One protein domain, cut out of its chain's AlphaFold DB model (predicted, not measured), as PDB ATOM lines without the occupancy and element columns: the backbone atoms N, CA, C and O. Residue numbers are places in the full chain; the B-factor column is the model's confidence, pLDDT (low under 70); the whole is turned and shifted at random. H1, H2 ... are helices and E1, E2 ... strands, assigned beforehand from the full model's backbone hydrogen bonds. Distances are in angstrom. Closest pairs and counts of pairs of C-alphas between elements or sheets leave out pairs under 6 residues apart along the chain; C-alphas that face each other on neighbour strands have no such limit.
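AT A GLANCE: This is residues 132 to 233 and 254 to 299 of the 461 residues of the protein "NlpC/P60 domain-containing protein" of Firmicutes bacterium CAG:94 (UniProt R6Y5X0). A ribbon of two antiparallel strands, E1 and E2, makes one end of an elongated, loose model, and a cluster of mostly crossed helices, H3, H4, H6 and H7, makes the other. The long helix H1 joins the two ends, with H2 packed on the ribbon and H5 near the middle; residues 132 to 137 of H1 stick out. The printed part has 148 residues, with seven named helices and two named strands in the order H1 H2 H3 H4 H5 E1 E2 H6 H7, and the class is mostly helix. The radius of gyration of the C-alphas is 18.6 A, and the spans are 65 by 33 by 23 A.

HOW THE PARTS SIT: E1, residues 224 to 233, and E2, residues 254 to 263, are antiparallel neighbours at 157 degrees, with N 227 and O 260 at 3.0 A and N 254 and O 233 at 2.8 A, within hydrogen-bond range. E1 bends by 51 degrees at residue 230. Residues 179 to 180 pair, parallel, with residues 262 to 263 of E2. H2, residues 171 to 176, is closest to E2 at the C-alphas of Ser 174 and Leu 259, 4.8 A apart. H1, residues 132 to 167, is the hub, touching four helices. It only just touches H2, only at the corner, with 3 pairs of C-alphas within 8 A, the closest those of Ile 164 and Gln 171 at 6.6 A. With residues 141 to 150 it touches H3, residues 185 to 203, opposite ways at a steep tilt of 65 degrees, closest at the C-alphas of Val 145 and Val 189, 5.8 A. It touches H4, residues 207 to 215, the same way at a shallow tilt of 16 degrees, closest at the C-alphas of Thr 148 and Ser 215, 6.6 A. It touches H5, residues 218 to 221, closest at the C-alphas of Ala 152 and Val 218, 4.6 A. H6, residues 268 to 275, touches H3, H4 and H5, for instance H4 at the C-alphas of Lys 213 and Ala 274, their closest, 6.2 A. H7, residues 290 to 299, touches H3, closest at the C-alphas of Tyr 191 and Ala 298, 5.0 A; H1 and H7 are apart. Every O i to N i+4 pair is within hydrogen-bond range in H1, H2, H3, H4, H6 and H7; H5 is too short for one.

IN THESE COORDINATES: H1 runs 52.2 A from C-alpha 132 at (-6.551, 22.792, 24.145). E1 is 26.1 A long, E2 28.2 A and H3 25.7 A. H7 ends at C-alpha 299 at (7.386, 20.335, 42.362).

THE WHOLE: The C-alphas farthest apart, of Gln 254 and Asp 285, are 65.8 A apart. Residues 234 to 253 are not printed; C-alphas 233 and 254 are 5.3 A apart across the cut. The link from H6 to H7, 14 residues, is long. Mean pLDDT of the printed part is 75.8, with 44 residues under 70, among them 132 to 144 and 290 to 299.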
ATOM      1  N   LEU A 132      -7.049  21.563  24.764       29.83
ATOM      2  CA  LEU A 132      -6.551  22.792  24.145       29.83
ATOM      3  C   LEU A 132      -6.802  24.062  24.984       29.83
ATOM      4  O   LEU A 132      -5.986  24.978  24.927       29.83
ATOM      5  N   THR A 133      -7.879  24.143  25.773       37.72
ATOM      6  CA  THR A 133      -8.229  25.363  26.539       37.72
ATOM      7  C   THR A 133      -7.417  25.504  27.827       37.72
ATOM      8  O   THR A 133      -6.959  26.601  28.149       37.72
ATOM      9  N   LEU A 134      -7.160  24.390  28.524       39.28
ATOM     10  CA  LEU A 134      -6.268  24.338  29.688       39.28
ATOM     11  C   LEU A 134      -4.828  24.698  29.292       39.28
ATOM     12  O   LEU A 134      -4.206  25.546  29.928       39.28
ATOM     13  N   SER A 135      -4.327  24.114  28.197       39.03
ATOM     14  CA  SER A 135      -2.988  24.403  27.672       39.03
ATOM     15  C   SER A 135      -2.823  25.883  27.298       39.03
ATOM     16  O   SER A 135      -1.819  26.491  27.658       39.03
ATOM     17  N   GLN A 136      -3.823  26.504  26.664       39.47
ATOM     18  CA  GLN A 136      -3.786  27.930  26.312       39.47
ATOM     19  C   GLN A 136      -3.782  28.860  27.535       39.47
ATOM     20  O   GLN A 136      -3.032  29.837  27.550       39.47
ATOM     21  N   SER A 137      -4.586  28.568  28.564       47.44
ATOM     22  CA  SER A 137      -4.637  29.375  29.793       47.44
ATOM     23  C   SER A 137      -3.341  29.256  30.607       47.44
ATOM     24  O   SER A 137      -2.758  30.266  31.004       47.44
ATOM     25  N   MET A 138      -2.823  28.031  30.748       53.34
ATOM     26  CA  MET A 138      -1.538  27.745  31.393       53.34
ATOM     27  C   MET A 138      -0.376  28.436  30.670       53.34
ATOM     28  O   MET A 138       0.434  29.108  31.301       53.34
ATOM     29  N   THR A 139      -0.330  28.328  29.338       51.72
ATOM     30  CA  THR A 139       0.707  28.960  28.505       51.72
ATOM     31  C   THR A 139       0.669  30.479  28.646       51.72
ATOM     32  O   THR A 139       1.708  31.120  28.768       51.72
ATOM     33  N   ARG A 140      -0.533  31.067  28.686       55.56
ATOM     34  CA  ARG A 140      -0.704  32.511  28.855       55.56
ATOM     35  C   ARG A 140      -0.237  32.996  30.228       55.56
ATOM     36  O   ARG A 140       0.462  34.001  30.286       55.56
ATOM     37  N   LEU A 141      -0.621  32.328  31.317       62.62
ATOM     38  CA  LEU A 141      -0.182  32.712  32.667       62.62
ATOM     39  C   LEU A 141       1.322  32.494  32.855       62.62
ATOM     40  O   LEU A 141       1.998  33.371  33.384       62.62
ATOM     41  N   SER A 142       1.843  31.363  32.375       64.06
ATOM     42  CA  SER A 142       3.272  31.050  32.405       64.06
ATOM     43  C   SER A 142       4.095  32.092  31.655       64.06
ATOM     44  O   SER A 142       5.104  32.537  32.186       64.06
ATOM     45  N   GLY A 143       3.656  32.515  30.463       59.47
ATOM     46  CA  GLY A 143       4.338  33.556  29.692       59.47
ATOM     47  C   GLY A 143       4.368  34.895  30.426       59.47
ATOM     48  O   GLY A 143       5.421  35.495  30.561       59.47
ATOM     49  N   VAL A 144       3.240  35.317  31.002       68.56
ATOM     50  CA  VAL A 144       3.163  36.582  31.753       68.56
ATOM     51  C   VAL A 144       4.084  36.590  32.980       68.56
ATOM     52  O   VAL A 144       4.723  37.601  33.270       68.56
ATOM     53  N   VAL A 145       4.148  35.479  33.719       79.25
ATOM     54  CA  VAL A 145       5.054  35.359  34.869       79.25
ATOM     55  C   VAL A 145       6.508  35.323  34.401       79.25
ATOM     56  O   VAL A 145       7.322  36.040  34.972       79.25
ATOM     57  N   ALA A 146       6.815  34.568  33.343       73.75
ATOM     58  CA  ALA A 146       8.160  34.491  32.776       73.75
ATOM     59  C   ALA A 146       8.657  35.871  32.329       73.75
ATOM     60  O   ALA A 146       9.725  36.287  32.757       73.75
ATOM     61  N   ASP A 147       7.844  36.622  31.581       73.38
ATOM     62  CA  ASP A 147       8.173  37.978  31.127       73.38
ATOM     63  C   ASP A 147       8.454  38.924  32.306       73.38
ATOM     64  O   ASP A 147       9.328  39.787  32.235       73.38
ATOM     65  N   THR A 148       7.715  38.770  33.410       83.06
ATOM     66  CA  THR A 148       7.894  39.617  34.598       83.06
ATOM     67  C   THR A 148       9.168  39.263  35.365       83.06
ATOM     68  O   THR A 148       9.857  40.160  35.848       83.06
ATOM     69  N   LEU A 149       9.483  37.972  35.482       82.25
ATOM     70  CA  LEU A 149      10.713  37.507  36.119       82.25
ATOM     71  C   LEU A 149      11.944  37.867  35.282       82.25
ATOM     72  O   LEU A 149      12.910  38.376  35.837       82.25
ATOM     73  N   GLU A 150      11.874  37.712  33.960       78.38
ATOM     74  CA  GLU A 150      12.928  38.131  33.030       78.38
ATOM     75  C   GLU A 150      13.208  39.635  33.155       78.38
ATOM     76  O   GLU A 150      14.352  40.058  33.300       78.38
ATOM     77  N   ALA A 151      12.156  40.463  33.189       84.25
ATOM     78  CA  ALA A 151      12.305  41.901  33.393       84.25
ATOM     79  C   ALA A 151      12.952  42.240  34.749       84.25
ATOM     80  O   ALA A 151      13.732  43.187  34.839       84.25
ATOM     81  N   ALA A 152      12.647  41.472  35.799       86.44
ATOM     82  CA  ALA A 152      13.240  41.669  37.117       86.44
ATOM     83  C   ALA A 152      14.713  41.244  37.174       86.44
ATOM     84  O   ALA A 152      15.529  41.939  37.779       86.44
ATOM     85  N   HIS A 153      15.072  40.143  36.517       83.12
ATOM     86  CA  HIS A 153      16.460  39.700  36.394       83.12
ATOM     87  C   HIS A 153      17.291  40.699  35.581       83.12
ATOM     88  O   HIS A 153      18.369  41.106  36.014       83.12
ATOM     89  N   GLN A 154      16.741  41.206  34.475       84.88
ATOM     90  CA  GLN A 154      17.378  42.256  33.684       84.88
ATOM     91  C   GLN A 154      17.600  43.541  34.498       84.88
ATOM     92  O   GLN A 154      18.658  44.160  34.385       84.88
ATOM     93  N   ALA A 155      16.645  43.925  35.350       88.25
ATOM     94  CA  ALA A 155      16.807  45.060  36.257       88.25
ATOM     95  C   ALA A 155      17.910  44.819  37.306       88.25
ATOM     96  O   ALA A 155      18.646  45.745  37.651       88.25
ATOM     97  N   ALA A 156      18.080  43.583  37.787       86.88
ATOM     98  CA  ALA A 156      19.182  43.223  38.681       86.88
ATOM     99  C   ALA A 156      20.549  43.327  37.979       86.88
ATOM    100  O   ALA A 156      21.491  43.874  38.555       86.88
ATOM    101  N   LEU A 157      20.649  42.888  36.720       84.38
ATOM    102  CA  LEU A 157      21.850  43.055  35.891       84.38
ATOM    103  C   LEU A 157      22.166  44.534  35.623       84.38
ATOM    104  O   LEU A 157      23.320  44.950  35.718       84.38
ATOM    105  N   GLU A 158      21.155  45.348  35.313       88.56
ATOM    106  CA  GLU A 158      21.318  46.798  35.139       88.56
ATOM    107  C   GLU A 158      21.814  47.452  36.433       88.56
ATOM    108  O   GLU A 158      22.791  48.196  36.412       88.56
ATOM    109  N   ARG A 159      21.262  47.053  37.583       91.06
ATOM    110  CA  ARG A 159      21.720  47.512  38.896       91.06
ATOM    111  C   ARG A 159      23.180  47.151  39.184       91.06
ATOM    112  O   ARG A 159      23.884  47.952  39.795       91.06
ATOM    113  N   VAL A 160      23.651  45.972  38.776       88.38
ATOM    114  CA  VAL A 160      25.078  45.613  38.887       88.38
ATOM    115  C   VAL A 160      25.932  46.556  38.037       88.38
ATOM    116  O   VAL A 160      26.935  47.072  38.527       88.38
ATOM    117  N   ASN A 161      25.524  46.830  36.797       88.88
ATOM    118  CA  ASN A 161      26.238  47.758  35.918       88.88
ATOM    119  C   ASN A 161      26.278  49.185  36.484       88.88
ATOM    120  O   ASN A 161      27.332  49.823  36.444       88.88
ATOM    121  N   ASP A 162      25.175  49.658  37.065       93.12
ATOM    122  CA  ASP A 162      25.117  50.955  37.739       93.12
ATOM    123  C   ASP A 162      26.093  51.009  38.922       93.12
ATOM    124  O   ASP A 162      26.866  51.958  39.040       93.12
ATOM    125  N   LEU A 163      26.147  49.961  39.754       92.94
ATOM    126  CA  LEU A 163      27.095  49.870  40.874       92.94
ATOM    127  C   LEU A 163      28.560  49.880  40.407       92.94
ATOM    128  O   LEU A 163      29.411  50.501  41.052       92.94
ATOM    129  N   ILE A 164      28.861  49.212  39.289       88.88
ATOM    130  CA  ILE A 164      30.193  49.222  38.665       88.88
ATOM    131  C   ILE A 164      30.556  50.644  38.217       88.88
ATOM    132  O   ILE A 164      31.639  51.140  38.543       88.88
ATOM    133  N   ALA A 165      29.639  51.316  37.517       91.31
ATOM    134  CA  ALA A 165      29.846  52.657  36.980       91.31
ATOM    135  C   ALA A 165      29.965  53.727  38.079       91.31
ATOM    136  O   ALA A 165      30.869  54.561  38.031       91.31
ATOM    137  N   GLU A 166      29.094  53.691  39.090       92.88
ATOM    138  CA  GLU A 166      29.106  54.622  40.226       92.88
ATOM    139  C   GLU A 166      30.378  54.490  41.069       92.88
ATOM    140  O   GLU A 166      30.917  55.490  41.549       92.88
ATOM    141  N   GLY A 167      30.874  53.262  41.241       88.88
ATOM    142  CA  GLY A 167      32.086  52.980  42.006       88.88
ATOM    143  C   GLY A 167      33.394  53.189  41.244       88.88
ATOM    144  O   GLY A 167      34.460  53.148  41.860       88.88
ATOM    145  N   GLY A 168      33.334  53.427  39.928       89.81
ATOM    146  CA  GLY A 168      34.518  53.534  39.071       89.81
ATOM    147  C   GLY A 168      35.349  52.248  39.044       89.81
ATOM    148  O   GLY A 168      36.578  52.315  38.986       89.81
ATOM    149  N   TYR A 169      34.685  51.096  39.159       92.19
ATOM    150  CA  TYR A 169      35.318  49.780  39.185       92.19
ATOM    151  C   TYR A 169      35.665  49.297  37.774       92.19
ATOM    152  O   TYR A 169      35.045  49.705  36.792       92.19
ATOM    153  N   ASP A 170      36.656  48.411  37.672       89.19
ATOM    154  CA  ASP A 170      37.025  47.794  36.399       89.19
ATOM    155  C   ASP A 170      35.875  46.955  35.842       89.19
ATOM    156  O   ASP A 170      35.419  46.014  36.492       89.19
ATOM    157  N   GLN A 171      35.387  47.303  34.654       84.00
ATOM    158  CA  GLN A 171      34.182  46.690  34.105       84.00
ATOM    159  C   GLN A 171      34.398  45.228  33.703       84.00
ATOM    160  O   GLN A 171      33.525  44.401  33.948       84.00
ATOM    161  N   GLU A 172      35.543  44.902  33.105       82.69
ATOM    162  CA  GLU A 172      35.817  43.559  32.591       82.69
ATOM    163  C   GLU A 172      35.983  42.567  33.745       82.69
ATOM    164  O   GLU A 172      35.281  41.557  33.794       82.69
ATOM    165  N   LEU A 173      36.798  42.920  34.743       79.88
ATOM    166  CA  LEU A 173      36.989  42.100  35.939       79.88
ATOM    167  C   LEU A 173      35.717  41.988  36.785       79.88
ATOM    168  O   LEU A 173      35.475  40.945  37.389       79.88
ATOM    169  N   SER A 174      34.897  43.043  36.849       81.06
ATOM    170  CA  SER A 174      33.636  42.997  37.604       81.06
ATOM    171  C   SER A 174      32.599  42.090  36.937       81.06
ATOM    172  O   SER A 174      31.869  41.388  37.633       81.06
ATOM    173  N   LEU A 175      32.541  42.075  35.600       78.69
ATOM    174  CA  LEU A 175      31.651  41.188  34.847       78.69
ATOM    175  C   LEU A 175      32.143  39.735  34.848       78.69
ATOM    176  O   LEU A 175      31.322  38.829  34.910       78.69
ATOM    177  N   GLU A 176      33.457  39.494  34.820       76.50
ATOM    178  CA  GLU A 176      34.016  38.142  34.971       76.50
ATOM    179  C   GLU A 176      33.775  37.580  36.381       76.50
ATOM    180  O   GLU A 176      33.521  36.389  36.549       76.50
ATOM    181  N   ALA A 177      33.812  38.446  37.396       75.81
ATOM    182  CA  ALA A 177      33.531  38.086  38.782       75.81
ATOM    183  C   ALA A 177      32.031  38.066  39.132       75.81
ATOM    184  O   ALA A 177      31.701  37.791  40.290       75.81
ATOM    185  N   LEU A 178      31.138  38.381  38.185       76.62
ATOM    186  CA  LEU A 178      29.694  38.341  38.402       76.62
ATOM    187  C   LEU A 178      29.230  36.893  38.551       76.62
ATOM    188  O   LEU A 178      29.326  36.087  37.628       76.62
ATOM    189  N   ASP A 179      28.666  36.595  39.712       75.81
ATOM    190  CA  ASP A 179      28.056  35.312  40.013       75.81
ATOM    191  C   ASP A 179      26.529  35.413  39.890       75.81
ATOM    192  O   ASP A 179      25.832  35.833  40.818       75.81
ATOM    193  N   ASP A 180      26.008  35.085  38.710       74.94
ATOM    194  CA  ASP A 180      24.570  35.098  38.448       74.94
ATOM    195  C   ASP A 180      23.926  33.770  38.866       74.94
ATOM    196  O   ASP A 180      24.067  32.744  38.197       74.94
ATOM    197  N   GLN A 181      23.238  33.796  40.009       70.50
ATOM    198  CA  GLN A 181      22.533  32.653  40.587       70.50
ATOM    199  C   GLN A 181      21.017  32.726  40.349       70.50
ATOM    200  O   GLN A 181      20.275  31.920  40.921       70.50
ATOM    201  N   ALA A 182      20.526  33.667  39.532       61.19
ATOM    202  CA  ALA A 182      19.157  33.604  39.043       61.19
ATOM    203  C   ALA A 182      19.036  32.337  38.176       61.19
ATOM    204  O   ALA A 182      19.665  32.212  37.126       61.19
ATOM    205  N   GLY A 183      18.325  31.328  38.685       55.41
ATOM    206  CA  GLY A 183      18.184  30.034  38.019       55.41
ATOM    207  C   GLY A 183      17.403  30.126  36.702       55.41
ATOM    208  O   GLY A 183      17.042  31.198  36.229       55.41
ATOM    209  N   ASP A 184      17.089  28.975  36.102       53.44
ATOM    210  CA  ASP A 184      16.189  28.947  34.945       53.44
ATOM    211  C   ASP A 184      14.793  29.458  35.358       53.44
ATOM    212  O   ASP A 184      14.127  28.871  36.225       53.44
ATOM    213  N   SER A 185      14.356  30.545  34.707       57.62
ATOM    214  CA  SER A 185      13.101  31.257  34.976       57.62
ATOM    215  C   SER A 185      11.887  30.336  34.972       57.62
ATOM    216  O   SER A 185      10.897  30.598  35.649       57.62
ATOM    217  N   SER A 186      11.956  29.205  34.276       51.69
ATOM    218  CA  SER A 186      10.855  28.261  34.187       51.69
ATOM    219  C   SER A 186      10.558  27.519  35.515       51.69
ATOM    220  O   SER A 186       9.392  27.207  35.788       51.69
ATOM    221  N   TYR A 187      11.541  27.348  36.414       62.47
ATOM    222  CA  TYR A 187      11.306  26.822  37.775       62.47
ATOM    223  C   TYR A 187      10.670  27.857  38.701       62.47
ATOM    224  O   TYR A 187       9.800  27.514  39.514       62.47
ATOM    225  N   ASP A 188      11.098  29.105  38.559       74.62
ATOM    226  CA  ASP A 188      10.605  30.250  39.314       74.62
ATOM    227  C   ASP A 188       9.173  30.600  38.896       74.62
ATOM    228  O   ASP A 188       8.315  30.855  39.742       74.62
ATOM    229  N   VAL A 189       8.860  30.459  37.604       74.31
ATOM    230  CA  VAL A 189       7.498  30.552  37.067       74.31
ATOM    231  C   VAL A 189       6.577  29.544  37.746       74.31
ATOM    232  O   VAL A 189       5.491  29.916  38.189       74.31
ATOM    233  N   ALA A 190       6.990  28.279  37.873       70.44
ATOM    234  CA  ALA A 190       6.167  27.262  38.526       70.44
ATOM    235  C   ALA A 190       5.893  27.610  39.998       70.44
ATOM    236  O   ALA A 190       4.756  27.494  40.456       70.44
ATOM    237  N   TYR A 191       6.907  28.091  40.725       77.75
ATOM    238  CA  TYR A 191       6.747  28.516  42.116       77.75
ATOM    239  C   TYR A 191       5.785  29.706  42.254       77.75
ATOM    240  O   TYR A 191       4.874  29.682  43.087       77.75
ATOM    241  N   VAL A 192       5.935  30.727  41.408       82.75
ATOM    242  CA  VAL A 192       5.077  31.920  41.415       82.75
ATOM    243  C   VAL A 192       3.638  31.574  41.028       82.75
ATOM    244  O   VAL A 192       2.708  32.053  41.673       82.75
ATOM    245  N   LEU A 193       3.429  30.700  40.039       75.62
ATOM    246  CA  LEU A 193       2.092  30.236  39.656       75.62
ATOM    247  C   LEU A 193       1.412  29.446  40.778       75.62
ATOM    248  O   LEU A 193       0.222  29.641  41.025       75.62
ATOM    249  N   CYS A 194       2.152  28.593  41.487       73.69
ATOM    250  CA  CYS A 194       1.627  27.864  42.642       73.69
ATOM    251  C   CYS A 194       1.342  28.793  43.833       73.69
ATOM    252  O   CYS A 194       0.312  28.648  44.486       73.69
ATOM    253  N   SER A 195       2.184  29.798  44.070       77.00
ATOM    254  CA  SER A 195       1.942  30.824  45.093       77.00
ATOM    255  C   SER A 195       0.691  31.648  44.768       77.00
ATOM    256  O   SER A 195      -0.201  31.806  45.601       77.00
ATOM    257  N   TYR A 196       0.561  32.099  43.517       78.62
ATOM    258  CA  TYR A 196      -0.635  32.779  43.029       78.62
ATOM    259  C   TYR A 196      -1.883  31.910  43.196       78.62
ATOM    260  O   TYR A 196      -2.894  32.393  43.703       78.62
ATOM    261  N   SER A 197      -1.789  30.630  42.836       68.19
ATOM    262  CA  SER A 197      -2.854  29.643  42.979       68.19
ATOM    263  C   SER A 197      -3.378  29.546  44.412       68.19
ATOM    264  O   SER A 197      -4.584  29.631  44.638       68.19
ATOM    265  N   VAL A 198      -2.481  29.434  45.393       65.69
ATOM    266  CA  VAL A 198      -2.864  29.404  46.813       65.69
ATOM    267  C   VAL A 198      -3.478  30.739  47.248       65.69
ATOM    268  O   VAL A 198      -4.499  30.758  47.934       65.69
ATOM    269  N   SER A 199      -2.925  31.867  46.792       69.31
ATOM    270  CA  SER A 199      -3.467  33.195  47.115       69.31
ATOM    271  C   SER A 199      -4.859  33.441  46.516       69.31
ATOM    272  O   SER A 199      -5.678  34.138  47.109       69.31
ATOM    273  N   MET A 200      -5.148  32.866  45.348       64.44
ATOM    274  CA  MET A 200      -6.453  32.919  44.688       64.44
ATOM    275  C   MET A 200      -7.523  32.234  45.538       64.44
ATOM    276  O   MET A 200      -8.589  32.808  45.757       64.44
ATOM    277  N   GLU A 201      -7.223  31.039  46.044       58.44
ATOM    278  CA  GLU A 201      -8.142  30.244  46.862       58.44
ATOM    279  C   GLU A 201      -8.438  30.911  48.214       58.44
ATOM    280  O   GLU A 201      -9.576  30.898  48.681       58.44
ATOM    281  N   GLN A 202      -7.431  31.548  48.821       57.12
ATOM    282  CA  GLN A 202      -7.559  32.159  50.147       57.12
ATOM    283  C   GLN A 202      -8.070  33.606  50.116       57.12
ATOM    284  O   GLN A 202      -8.797  34.017  51.023       57.12
ATOM    285  N   LEU A 203      -7.696  34.391  49.098       60.69
ATOM    286  CA  LEU A 203      -7.865  35.853  49.085       60.69
ATOM    287  C   LEU A 203      -8.558  36.400  47.823       60.69
ATOM    288  O   LEU A 203      -8.860  37.592  47.770       60.69
ATOM    289  N   GLY A 204      -8.835  35.571  46.808       58.19
ATOM    290  CA  GLY A 204      -9.516  36.000  45.578       58.19
ATOM    291  C   GLY A 204      -8.682  36.905  44.655       58.19
ATOM    292  O   GLY A 204      -9.244  37.714  43.917       58.19
ATOM    293  N   THR A 205      -7.351  36.803  44.715       60.00
ATOM    294  CA  THR A 205      -6.376  37.568  43.910       60.00
ATOM    295  C   THR A 205      -6.626  37.432  42.401       60.00
ATOM    296  O   THR A 205      -6.581  36.330  41.895       60.00
ATOM    297  N   SER A 206      -6.810  38.507  41.624       70.50
ATOM    298  CA  SER A 206      -6.973  38.387  40.157       70.50
ATOM    299  C   SER A 206      -5.636  38.277  39.399       70.50
ATOM    300  O   SER A 206      -4.587  38.650  39.920       70.50
ATOM    301  N   GLN A 207      -5.661  37.851  38.127       66.75
ATOM    302  CA  GLN A 207      -4.464  37.829  37.267       66.75
ATOM    303  C   GLN A 207      -3.808  39.219  37.150       66.75
ATOM    304  O   GLN A 207      -2.587  39.341  37.166       66.75
ATOM    305  N   GLU A 208      -4.611  40.277  37.043       72.00
ATOM    306  CA  GLU A 208      -4.117  41.659  36.987       72.00
ATOM    307  C   GLU A 208      -3.459  42.087  38.304       72.00
ATOM    308  O   GLU A 208      -2.505  42.868  38.296       72.00
ATOM    309  N   ASP A 209      -3.949  41.573  39.433       77.00
ATOM    310  CA  ASP A 209      -3.357  41.804  40.748       77.00
ATOM    311  C   ASP A 209      -2.034  41.043  40.910       77.00
ATOM    312  O   ASP A 209      -1.066  41.614  41.405       77.00
ATOM    313  N   MET A 210      -1.948  39.806  40.404       81.81
ATOM    314  CA  MET A 210      -0.703  39.027  40.342       81.81
ATOM    315  C   MET A 210       0.391  39.779  39.583       81.81
ATOM    316  O   MET A 210       1.472  39.993  40.126       81.81
ATOM    317  N   VAL A 211       0.105  40.224  38.355       78.31
ATOM    318  CA  VAL A 211       1.077  40.970  37.537       78.31
ATOM    319  C   VAL A 211       1.515  42.238  38.253       78.31
ATOM    320  O   VAL A 211       2.706  42.491  38.384       78.31
ATOM    321  N   ARG A 212       0.564  43.009  38.790       84.31
ATOM    322  CA  ARG A 212       0.867  44.246  39.515       84.31
ATOM    323  C   ARG A 212       1.756  44.001  40.734       84.31
ATOM    324  O   ARG A 212       2.686  44.769  40.963       84.31
ATOM    325  N   LYS A 213       1.473  42.955  41.515       86.44
ATOM    326  CA  LYS A 213       2.276  42.566  42.681       86.44
ATOM    327  C   LYS A 213       3.698  42.205  42.267       86.44
ATOM    328  O   LYS A 213       4.628  42.751  42.845       86.44
ATOM    329  N   LEU A 214       3.864  41.379  41.237       85.69
ATOM    330  CA  LEU A 214       5.182  40.984  40.737       85.69
ATOM    331  C   LEU A 214       5.965  42.174  40.163       85.69
ATOM    332  O   LEU A 214       7.127  42.357  40.506       85.69
ATOM    333  N   SER A 215       5.327  43.046  39.375       85.06
ATOM    334  CA  SER A 215       5.976  44.252  38.841       85.06
ATOM    335  C   SER A 215       6.417  45.232  39.937       85.06
ATOM    336  O   SER A 215       7.422  45.914  39.778       85.06
ATOM    337  N   ASN A 216       5.709  45.293  41.067       87.69
ATOM    338  CA  ASN A 216       6.112  46.117  42.213       87.69
ATOM    339  C   ASN A 216       7.283  45.520  43.015       87.69
ATOM    340  O   ASN A 216       7.830  46.196  43.886       87.69
ATOM    341  N   LEU A 217       7.644  44.260  42.763       88.44
ATOM    342  CA  LEU A 217       8.715  43.545  43.456       88.44
ATOM    343  C   LEU A 217      10.001  43.442  42.640       88.44
ATOM    344  O   LEU A 217      10.932  42.809  43.120       88.44
ATOM    345  N   VAL A 218      10.074  44.047  41.453       85.62
ATOM    346  CA  VAL A 218      11.221  43.952  40.529       85.62
ATOM    347  C   VAL A 218      12.575  44.050  41.250       85.62
ATOM    348  O   VAL A 218      13.396  43.150  41.113       85.62
ATOM    349  N   ASP A 219      12.752  45.036  42.133       85.69
ATOM    350  CA  ASP A 219      14.010  45.259  42.872       85.69
ATOM    351  C   ASP A 219      14.301  44.248  43.999       85.69
ATOM    352  O   ASP A 219      15.367  44.276  44.617       85.69
ATOM    353  N   LYS A 220      13.329  43.404  44.346       87.94
ATOM    354  CA  LYS A 220      13.385  42.449  45.462       87.94
ATOM    355  C   LYS A 220      13.401  40.992  45.013       87.94
ATOM    356  O   LYS A 220      13.764  40.143  45.824       87.94
ATOM    357  N   LEU A 221      12.975  40.712  43.779       87.38
ATOM    358  CA  LEU A 221      12.850  39.353  43.247       87.38
ATOM    359  C   LEU A 221      14.210  38.676  43.101       87.38
ATOM    360  O   LEU A 221      14.337  37.527  43.506       87.38
ATOM    361  N   PHE A 222      15.215  39.408  42.618       87.88
ATOM    362  CA  PHE A 222      16.595  38.939  42.503       87.88
ATOM    363  C   PHE A 222      17.520  39.899  43.260       87.88
ATOM    364  O   PHE A 222      18.011  40.878  42.692       87.88
ATOM    365  N   PRO A 223      17.701  39.695  44.578       89.94
ATOM    366  CA  PRO A 223      18.568  40.543  45.384       89.94
ATOM    367  C   PRO A 223      19.996  40.560  44.835       89.94
ATOM    368  O   PRO A 223      20.518  39.529  44.426       89.94
ATOM    369  N   VAL A 224      20.651  41.719  44.890       90.38
ATOM    370  CA  VAL A 224      22.057  41.868  44.492       90.38
ATOM    371  C   VAL A 224      22.898  42.153  45.729       90.38
ATOM    372  O   VAL A 224      22.644  43.123  46.448       90.38
ATOM    373  N   THR A 225      23.919  41.335  45.969       91.44
ATOM    374  CA  THR A 225      24.976  41.621  46.953       91.44
ATOM    375  C   THR A 225      26.304  41.787  46.245       91.44
ATOM    376  O   THR A 225      26.499  41.209  45.185       91.44
ATOM    377  N   TYR A 226      27.235  42.538  46.824       92.06
ATOM    378  CA  TYR A 226      28.552  42.703  46.223       92.06
ATOM    379  C   TYR A 226      29.642  42.889  47.269       92.06
ATOM    380  O   TYR A 226      29.398  43.359  48.383       92.06
ATOM    381  N   GLU A 227      30.863  42.558  46.870       92.62
ATOM    382  CA  GLU A 227      32.085  42.877  47.590       92.62
ATOM    383  C   GLU A 227      33.095  43.549  46.654       92.62
ATOM    384  O   GLU A 227      33.147  43.277  45.455       92.62
ATOM    385  N   VAL A 228      33.901  44.458  47.204       93.44
ATOM    386  CA  VAL A 228      34.929  45.174  46.440       93.44
ATOM    387  C   VAL A 228      36.258  44.456  46.614       93.44
ATOM    388  O   VAL A 228      36.724  44.266  47.740       93.44
ATOM    389  N   LYS A 229      36.884  44.088  45.499       89.94
ATOM    390  CA  LYS A 229      38.177  43.403  45.451       89.94
ATOM    391  C   LYS A 229      39.195  44.219  44.668       89.94
ATOM    392  O   LYS A 229      38.862  45.175  43.973       89.94
ATOM    393  N   THR A 230      40.464  43.857  44.815       88.50
ATOM    394  CA  THR A 230      41.588  44.489  44.115       88.50
ATOM    395  C   THR A 230      42.381  43.426  43.369       88.50
ATOM    396  O   THR A 230      42.638  42.353  43.914       88.50
ATOM    397  N   ALA A 231      42.766  43.720  42.131       84.00
ATOM    398  CA  ALA A 231      43.620  42.880  41.298       84.00
ATOM    399  C   ALA A 231      44.835  43.678  40.815       84.00
ATOM    400  O   ALA A 231      44.765  44.897  40.656       84.00
ATOM    401  N   GLU A 232      45.954  42.994  40.586       82.56
ATOM    402  CA  GLU A 232      47.114  43.575  39.909       82.56
ATOM    403  C   GLU A 232      47.032  43.245  38.417       82.56
ATOM    404  O   GLU A 232      47.168  42.087  38.025       82.56
ATOM    405  N   VAL A 233      46.806  44.261  37.587       76.00
ATOM    406  CA  VAL A 233      46.721  44.129  36.127       76.00
ATOM    407  C   VAL A 233      48.026  44.621  35.510       76.00
ATOM    408  O   VAL A 233      48.569  45.649  35.921       76.00
ATOM    409  N   GLN A 254      49.495  47.650  37.709       76.19
ATOM    410  CA  GLN A 254      48.553  48.616  38.258       76.19
ATOM    411  C   GLN A 254      47.545  47.880  39.138       76.19
ATOM    412  O   GLN A 254      46.953  46.887  38.723       76.19
ATOM    413  N   SER A 255      47.347  48.364  40.365       81.75
ATOM    414  CA  SER A 255      46.286  47.859  41.234       81.75
ATOM    415  C   SER A 255      44.958  48.478  40.806       81.75
ATOM    416  O   SER A 255      44.802  49.701  40.862       81.75
ATOM    417  N   VAL A 256      44.024  47.643  40.358       87.44
ATOM    418  CA  VAL A 256      42.690  48.051  39.912       87.44
ATOM    419  C   VAL A 256      41.648  47.435  40.842       87.44
ATOM    420  O   VAL A 256      41.777  46.286  41.264       87.44
ATOM    421  N   SER A 257      40.637  48.218  41.221       91.38
ATOM    422  CA  SER A 257      39.523  47.737  42.045       91.38
ATOM    423  C   SER A 257      38.384  47.250  41.153       91.38
ATOM    424  O   SER A 257      38.021  47.943  40.208       91.38
ATOM    425  N   TYR A 258      37.809  46.094  41.472       88.75
ATOM    426  CA  TYR A 258      36.669  45.509  40.764       88.75
ATOM    427  C   TYR A 258      35.575  45.085  41.751       88.75
ATOM    428  O   TYR A 258      35.834  44.866  42.940       88.75
ATOM    429  N   LEU A 259      34.344  45.001  41.260       92.56
ATOM    430  CA  LEU A 259      33.152  44.666  42.026       92.56
ATOM    431  C   LEU A 259      32.758  43.216  41.734       92.56
ATOM    432  O   LEU A 259      32.362  42.893  40.621       92.56
ATOM    433  N   ALA A 260      32.860  42.345  42.735       87.88
ATOM    434  CA  ALA A 260      32.363  40.975  42.652       87.88
ATOM    435  C   ALA A 260      30.915  40.957  43.160       87.88
ATOM    436  O   ALA A 260      30.677  40.993  44.371       87.88
ATOM    437  N   ALA A 261      29.959  40.992  42.232       84.50
ATOM    438  CA  ALA A 261      28.531  40.937  42.532       84.50
ATOM    439  C   ALA A 261      27.997  39.505  42.469       84.50
ATOM    440  O   ALA A 261      28.439  38.698  41.659       84.50
ATOM    441  N   THR A 262      26.978  39.239  43.278       83.19
ATOM    442  CA  THR A 262      26.151  38.037  43.213       83.19
ATOM    443  C   THR A 262      24.703  38.463  43.029       83.19
ATOM    444  O   THR A 262      24.167  39.208  43.860       83.19
ATOM    445  N   ILE A 263      24.073  37.988  41.956       82.56
ATOM    446  CA  ILE A 263      22.620  38.059  41.777       82.56
ATOM    447  C   ILE A 263      22.052  36.799  42.418       82.56
ATOM    448  O   ILE A 263      22.383  35.693  42.006       82.56
ATOM    449  N   HIS A 264      21.252  36.955  43.469       81.50
ATOM    450  CA  HIS A 264      20.701  35.832  44.229       81.50
ATOM    451  C   HIS A 264      19.521  35.173  43.501       81.50
ATOM    452  O   HIS A 264      18.857  35.844  42.711       81.50
ATOM    453  N   PRO A 265      19.208  33.895  43.806       78.75
ATOM    454  CA  PRO A 265      18.014  33.221  43.293       78.75
ATOM    455  C   PRO A 265      16.715  33.959  43.642       78.75
ATOM    456  O   PRO A 265      16.706  34.833  44.516       78.75
ATOM    457  N   LEU A 266      15.602  33.546  43.017       81.25
ATOM    458  CA  LEU A 266      14.280  34.112  43.291       81.25
ATOM    459  C   LEU A 266      14.007  34.175  44.797       81.25
ATOM    460  O   LEU A 266      13.946  33.161  45.498       81.25
ATOM    461  N   ASN A 267      13.753  35.385  45.277       84.56
ATOM    462  CA  ASN A 267      13.384  35.646  46.653       84.56
ATOM    463  C   ASN A 267      11.939  35.194  46.920       84.56
ATOM    464  O   ASN A 267      10.977  35.950  46.751       84.56
ATOM    465  N   GLN A 268      11.793  33.940  47.343       84.50
ATOM    466  CA  GLN A 268      10.499  33.332  47.654       84.50
ATOM    467  C   GLN A 268       9.782  34.037  48.812       84.50
ATOM    468  O   GLN A 268       8.557  34.141  48.781       84.50
ATOM    469  N   ASP A 269      10.516  34.595  49.776       83.69
ATOM    470  CA  ASP A 269       9.926  35.348  50.886       83.69
ATOM    471  C   ASP A 269       9.249  36.630  50.388       83.69
ATOM    472  O   ASP A 269       8.137  36.948  50.809       83.69
ATOM    473  N   ALA A 270       9.863  37.331  49.428       86.62
ATOM    474  CA  ALA A 270       9.253  38.505  48.802       86.62
ATOM    475  C   ALA A 270       7.951  38.151  48.062       86.62
ATOM    476  O   ALA A 270       6.990  38.926  48.090       86.62
ATOM    477  N   ILE A 271       7.894  36.972  47.433       87.50
ATOM    478  CA  ILE A 271       6.682  36.440  46.796       87.50
ATOM    479  C   ILE A 271       5.603  36.162  47.849       87.50
ATOM    480  O   ILE A 271       4.484  36.659  47.716       87.50
ATOM    481  N   LEU A 272       5.930  35.416  48.907       83.62
ATOM    482  CA  LEU A 272       4.989  35.094  49.984       83.62
ATOM    483  C   LEU A 272       4.434  36.365  50.643       83.62
ATOM    484  O   LEU A 272       3.218  36.494  50.789       83.62
ATOM    485  N   GLU A 273       5.294  37.345  50.942       85.94
ATOM    486  CA  GLU A 273       4.900  38.643  51.499       85.94
ATOM    487  C   GLU A 273       3.929  39.384  50.566       85.94
ATOM    488  O   GLU A 273       2.870  39.849  50.997       85.94
ATOM    489  N   ALA A 274       4.237  39.459  49.269       86.44
ATOM    490  CA  ALA A 274       3.405  40.174  48.306       86.44
ATOM    491  C   ALA A 274       2.039  39.519  48.071       86.44
ATOM    492  O   ALA A 274       1.038  40.219  47.862       86.44
ATOM    493  N   PHE A 275       1.977  38.189  48.123       84.69
ATOM    494  CA  PHE A 275       0.722  37.445  48.064       84.69
ATOM    495  C   PHE A 275       0.017  37.338  49.423       84.69
ATOM    496  O   PHE A 275      -1.099  36.826  49.457       84.69
ATOM    497  N   GLN A 276       0.604  37.885  50.497       84.62
ATOM    498  CA  GLN A 276       0.092  37.824  51.874       84.62
ATOM    499  C   GLN A 276      -0.150  36.383  52.337       84.62
ATOM    500  O   GLN A 276      -1.136  36.081  53.007       84.62
ATOM    501  N   LEU A 277       0.751  35.490  51.934       80.44
ATOM    502  CA  LEU A 277       0.713  34.077  52.270       80.44
ATOM    503  C   LEU A 277       1.521  33.846  53.542       80.44
ATOM    504  O   LEU A 277       2.693  34.205  53.614       80.44
ATOM    505  N   ASP A 278       0.888  33.221  54.528       79.94
ATOM    506  CA  ASP A 278       1.577  32.704  55.705       79.94
ATOM    507  C   ASP A 278       2.030  31.265  55.406       79.94
ATOM    508  O   ASP A 278       1.169  30.386  55.273       79.94
ATOM    509  N   PRO A 279       3.343  31.000  55.258       77.06
ATOM    510  CA  PRO A 279       3.833  29.669  54.921       77.06
ATOM    511  C   PRO A 279       3.525  28.634  56.005       77.06
ATOM    512  O   PRO A 279       3.401  27.464  55.661       77.06
ATOM    513  N   GLU A 280       3.337  29.045  57.263       79.75
ATOM    514  CA  GLU A 280       3.063  28.156  58.401       79.75
ATOM    515  C   GLU A 280       1.565  27.886  58.604       79.75
ATOM    516  O   GLU A 280       1.176  27.008  59.380       79.75
ATOM    517  N   ALA A 281       0.693  28.629  57.917       79.38
ATOM    518  CA  ALA A 281      -0.744  28.406  57.995       79.38
ATOM    519  C   ALA A 281      -1.123  27.048  57.387       79.38
ATOM    520  O   ALA A 281      -0.531  26.594  56.410       79.38
ATOM    521  N   MET A 282      -2.147  26.400  57.945       74.19
ATOM    522  CA  MET A 282      -2.669  25.145  57.398       74.19
ATOM    523  C   MET A 282      -3.332  25.382  56.038       74.19
ATOM    524  O   MET A 282      -4.159  26.286  55.891       74.19
ATOM    525  N   TYR A 283      -3.007  24.543  55.056       66.44
ATOM    526  CA  TYR A 283      -3.599  24.618  53.726       66.44
ATOM    527  C   TYR A 283      -4.909  23.815  53.667       66.44
ATOM    528  O   TYR A 283      -4.906  22.587  53.555       66.44
ATOM    529  N   GLY A 284      -6.046  24.512  53.754       67.44
ATOM    530  CA  GLY A 284      -7.380  23.900  53.707       67.44
ATOM    531  C   GLY A 284      -7.626  22.902  54.849       67.44
ATOM    532  O   GLY A 284      -7.218  23.139  55.983       67.44
ATOM    533  N   ASP A 285      -8.283  21.778  54.540       62.91
ATOM    534  CA  ASP A 285      -8.518  20.665  55.482       62.91
ATOM    535  C   ASP A 285      -7.365  19.632  55.497       62.91
ATOM    536  O   ASP A 285      -7.469  18.572  56.123       62.91
ATOM    537  N   PHE A 286      -6.274  19.891  54.770       58.59
ATOM    538  CA  PHE A 286      -5.144  18.971  54.664       58.59
ATOM    539  C   PHE A 286      -4.198  19.102  55.865       58.59
ATOM    540  O   PHE A 286      -4.117  20.147  56.500       58.59
ATOM    541  N   THR A 287      -3.434  18.050  56.175       71.69
ATOM    542  CA  THR A 287      -2.417  18.047  57.249       71.69
ATOM    543  C   THR A 287      -1.066  18.623  56.802       71.69
ATOM    544  O   THR A 287      -0.029  18.136  57.245       71.69
ATOM    545  N   ILE A 288      -1.065  19.600  55.894       60.19
ATOM    546  CA  ILE A 288       0.148  20.259  55.388       60.19
ATOM    547  C   ILE A 288       0.014  21.776  55.496       60.19
ATOM    548  O   ILE A 288      -1.096  22.319  55.489       60.19
ATOM    549  N   THR A 289       1.149  22.452  55.585       73.94
ATOM    550  CA  THR A 289       1.226  23.915  55.610       73.94
ATOM    551  C   THR A 289       1.097  24.511  54.203       73.94
ATOM    552  O   THR A 289       1.286  23.825  53.196       73.94
ATOM    553  N   CYS A 290       0.781  25.803  54.103       69.31
ATOM    554  CA  CYS A 290       0.743  26.541  52.841       69.31
ATOM    555  C   CYS A 290       2.100  26.518  52.130       69.31
ATOM    556  O   CYS A 290       2.137  26.331  50.916       69.31
ATOM    557  N   GLY A 291       3.211  26.645  52.864       65.62
ATOM    558  CA  GLY A 291       4.559  26.560  52.297       65.62
ATOM    559  C   GLY A 291       4.851  25.182  51.698       65.62
ATOM    560  O   GLY A 291       5.334  25.077  50.566       65.62
ATOM    561  N   GLU A 292       4.481  24.111  52.406       62.47
ATOM    562  CA  GLU A 292       4.588  22.739  51.895       62.47
ATOM    563  C   GLU A 292       3.674  22.511  50.691       62.47
ATOM    564  O   GLU A 292       4.084  21.884  49.716       62.47
ATOM    565  N   ALA A 293       2.448  23.038  50.716       62.50
ATOM    566  CA  ALA A 293       1.513  22.932  49.606       62.50
ATOM    567  C   ALA A 293       2.060  23.621  48.349       62.50
ATOM    568  O   ALA A 293       2.093  23.000  47.288       62.50
ATOM    569  N   ILE A 294       2.549  24.863  48.461       65.62
ATOM    570  CA  ILE A 294       3.158  25.611  47.348       65.62
ATOM    571  C   ILE A 294       4.363  24.852  46.800       65.62
ATOM    572  O   ILE A 294       4.454  24.653  45.592       65.62
ATOM    573  N   THR A 295       5.251  24.378  47.673       63.66
ATOM    574  CA  THR A 295       6.462  23.651  47.272       63.66
ATOM    575  C   THR A 295       6.123  22.335  46.578       63.66
ATOM    576  O   THR A 295       6.645  22.056  45.499       63.66
ATOM    577  N   ASN A 296       5.199  21.549  47.135       59.66
ATOM    578  CA  ASN A 296       4.766  20.273  46.564       59.66
ATOM    579  C   ASN A 296       4.023  20.466  45.240       59.66
ATOM    580  O   ASN A 296       4.252  19.716  44.294       59.66
ATOM    581  N   MET A 297       3.159  21.481  45.144       62.97
ATOM    582  CA  MET A 297       2.465  21.818  43.902       62.97
ATOM    583  C   MET A 297       3.435  22.332  42.847       62.97
ATOM    584  O   MET A 297       3.338  21.905  41.702       62.97
ATOM    585  N   ALA A 298       4.397  23.178  43.217       63.78
ATOM    586  CA  ALA A 298       5.431  23.650  42.308       63.78
ATOM    587  C   ALA A 298       6.295  22.482  41.838       63.78
ATOM    588  O   ALA A 298       6.563  22.380  40.650       63.78
ATOM    589  N   ALA A 299       6.674  21.557  42.723       55.97
ATOM    590  CA  ALA A 299       7.386  20.335  42.362       55.97
ATOM    591  C   ALA A 299       6.559  19.446  41.422       55.97
ATOM    592  O   ALA A 299       7.072  19.004  40.400       55.97
TER     593      ALA A 299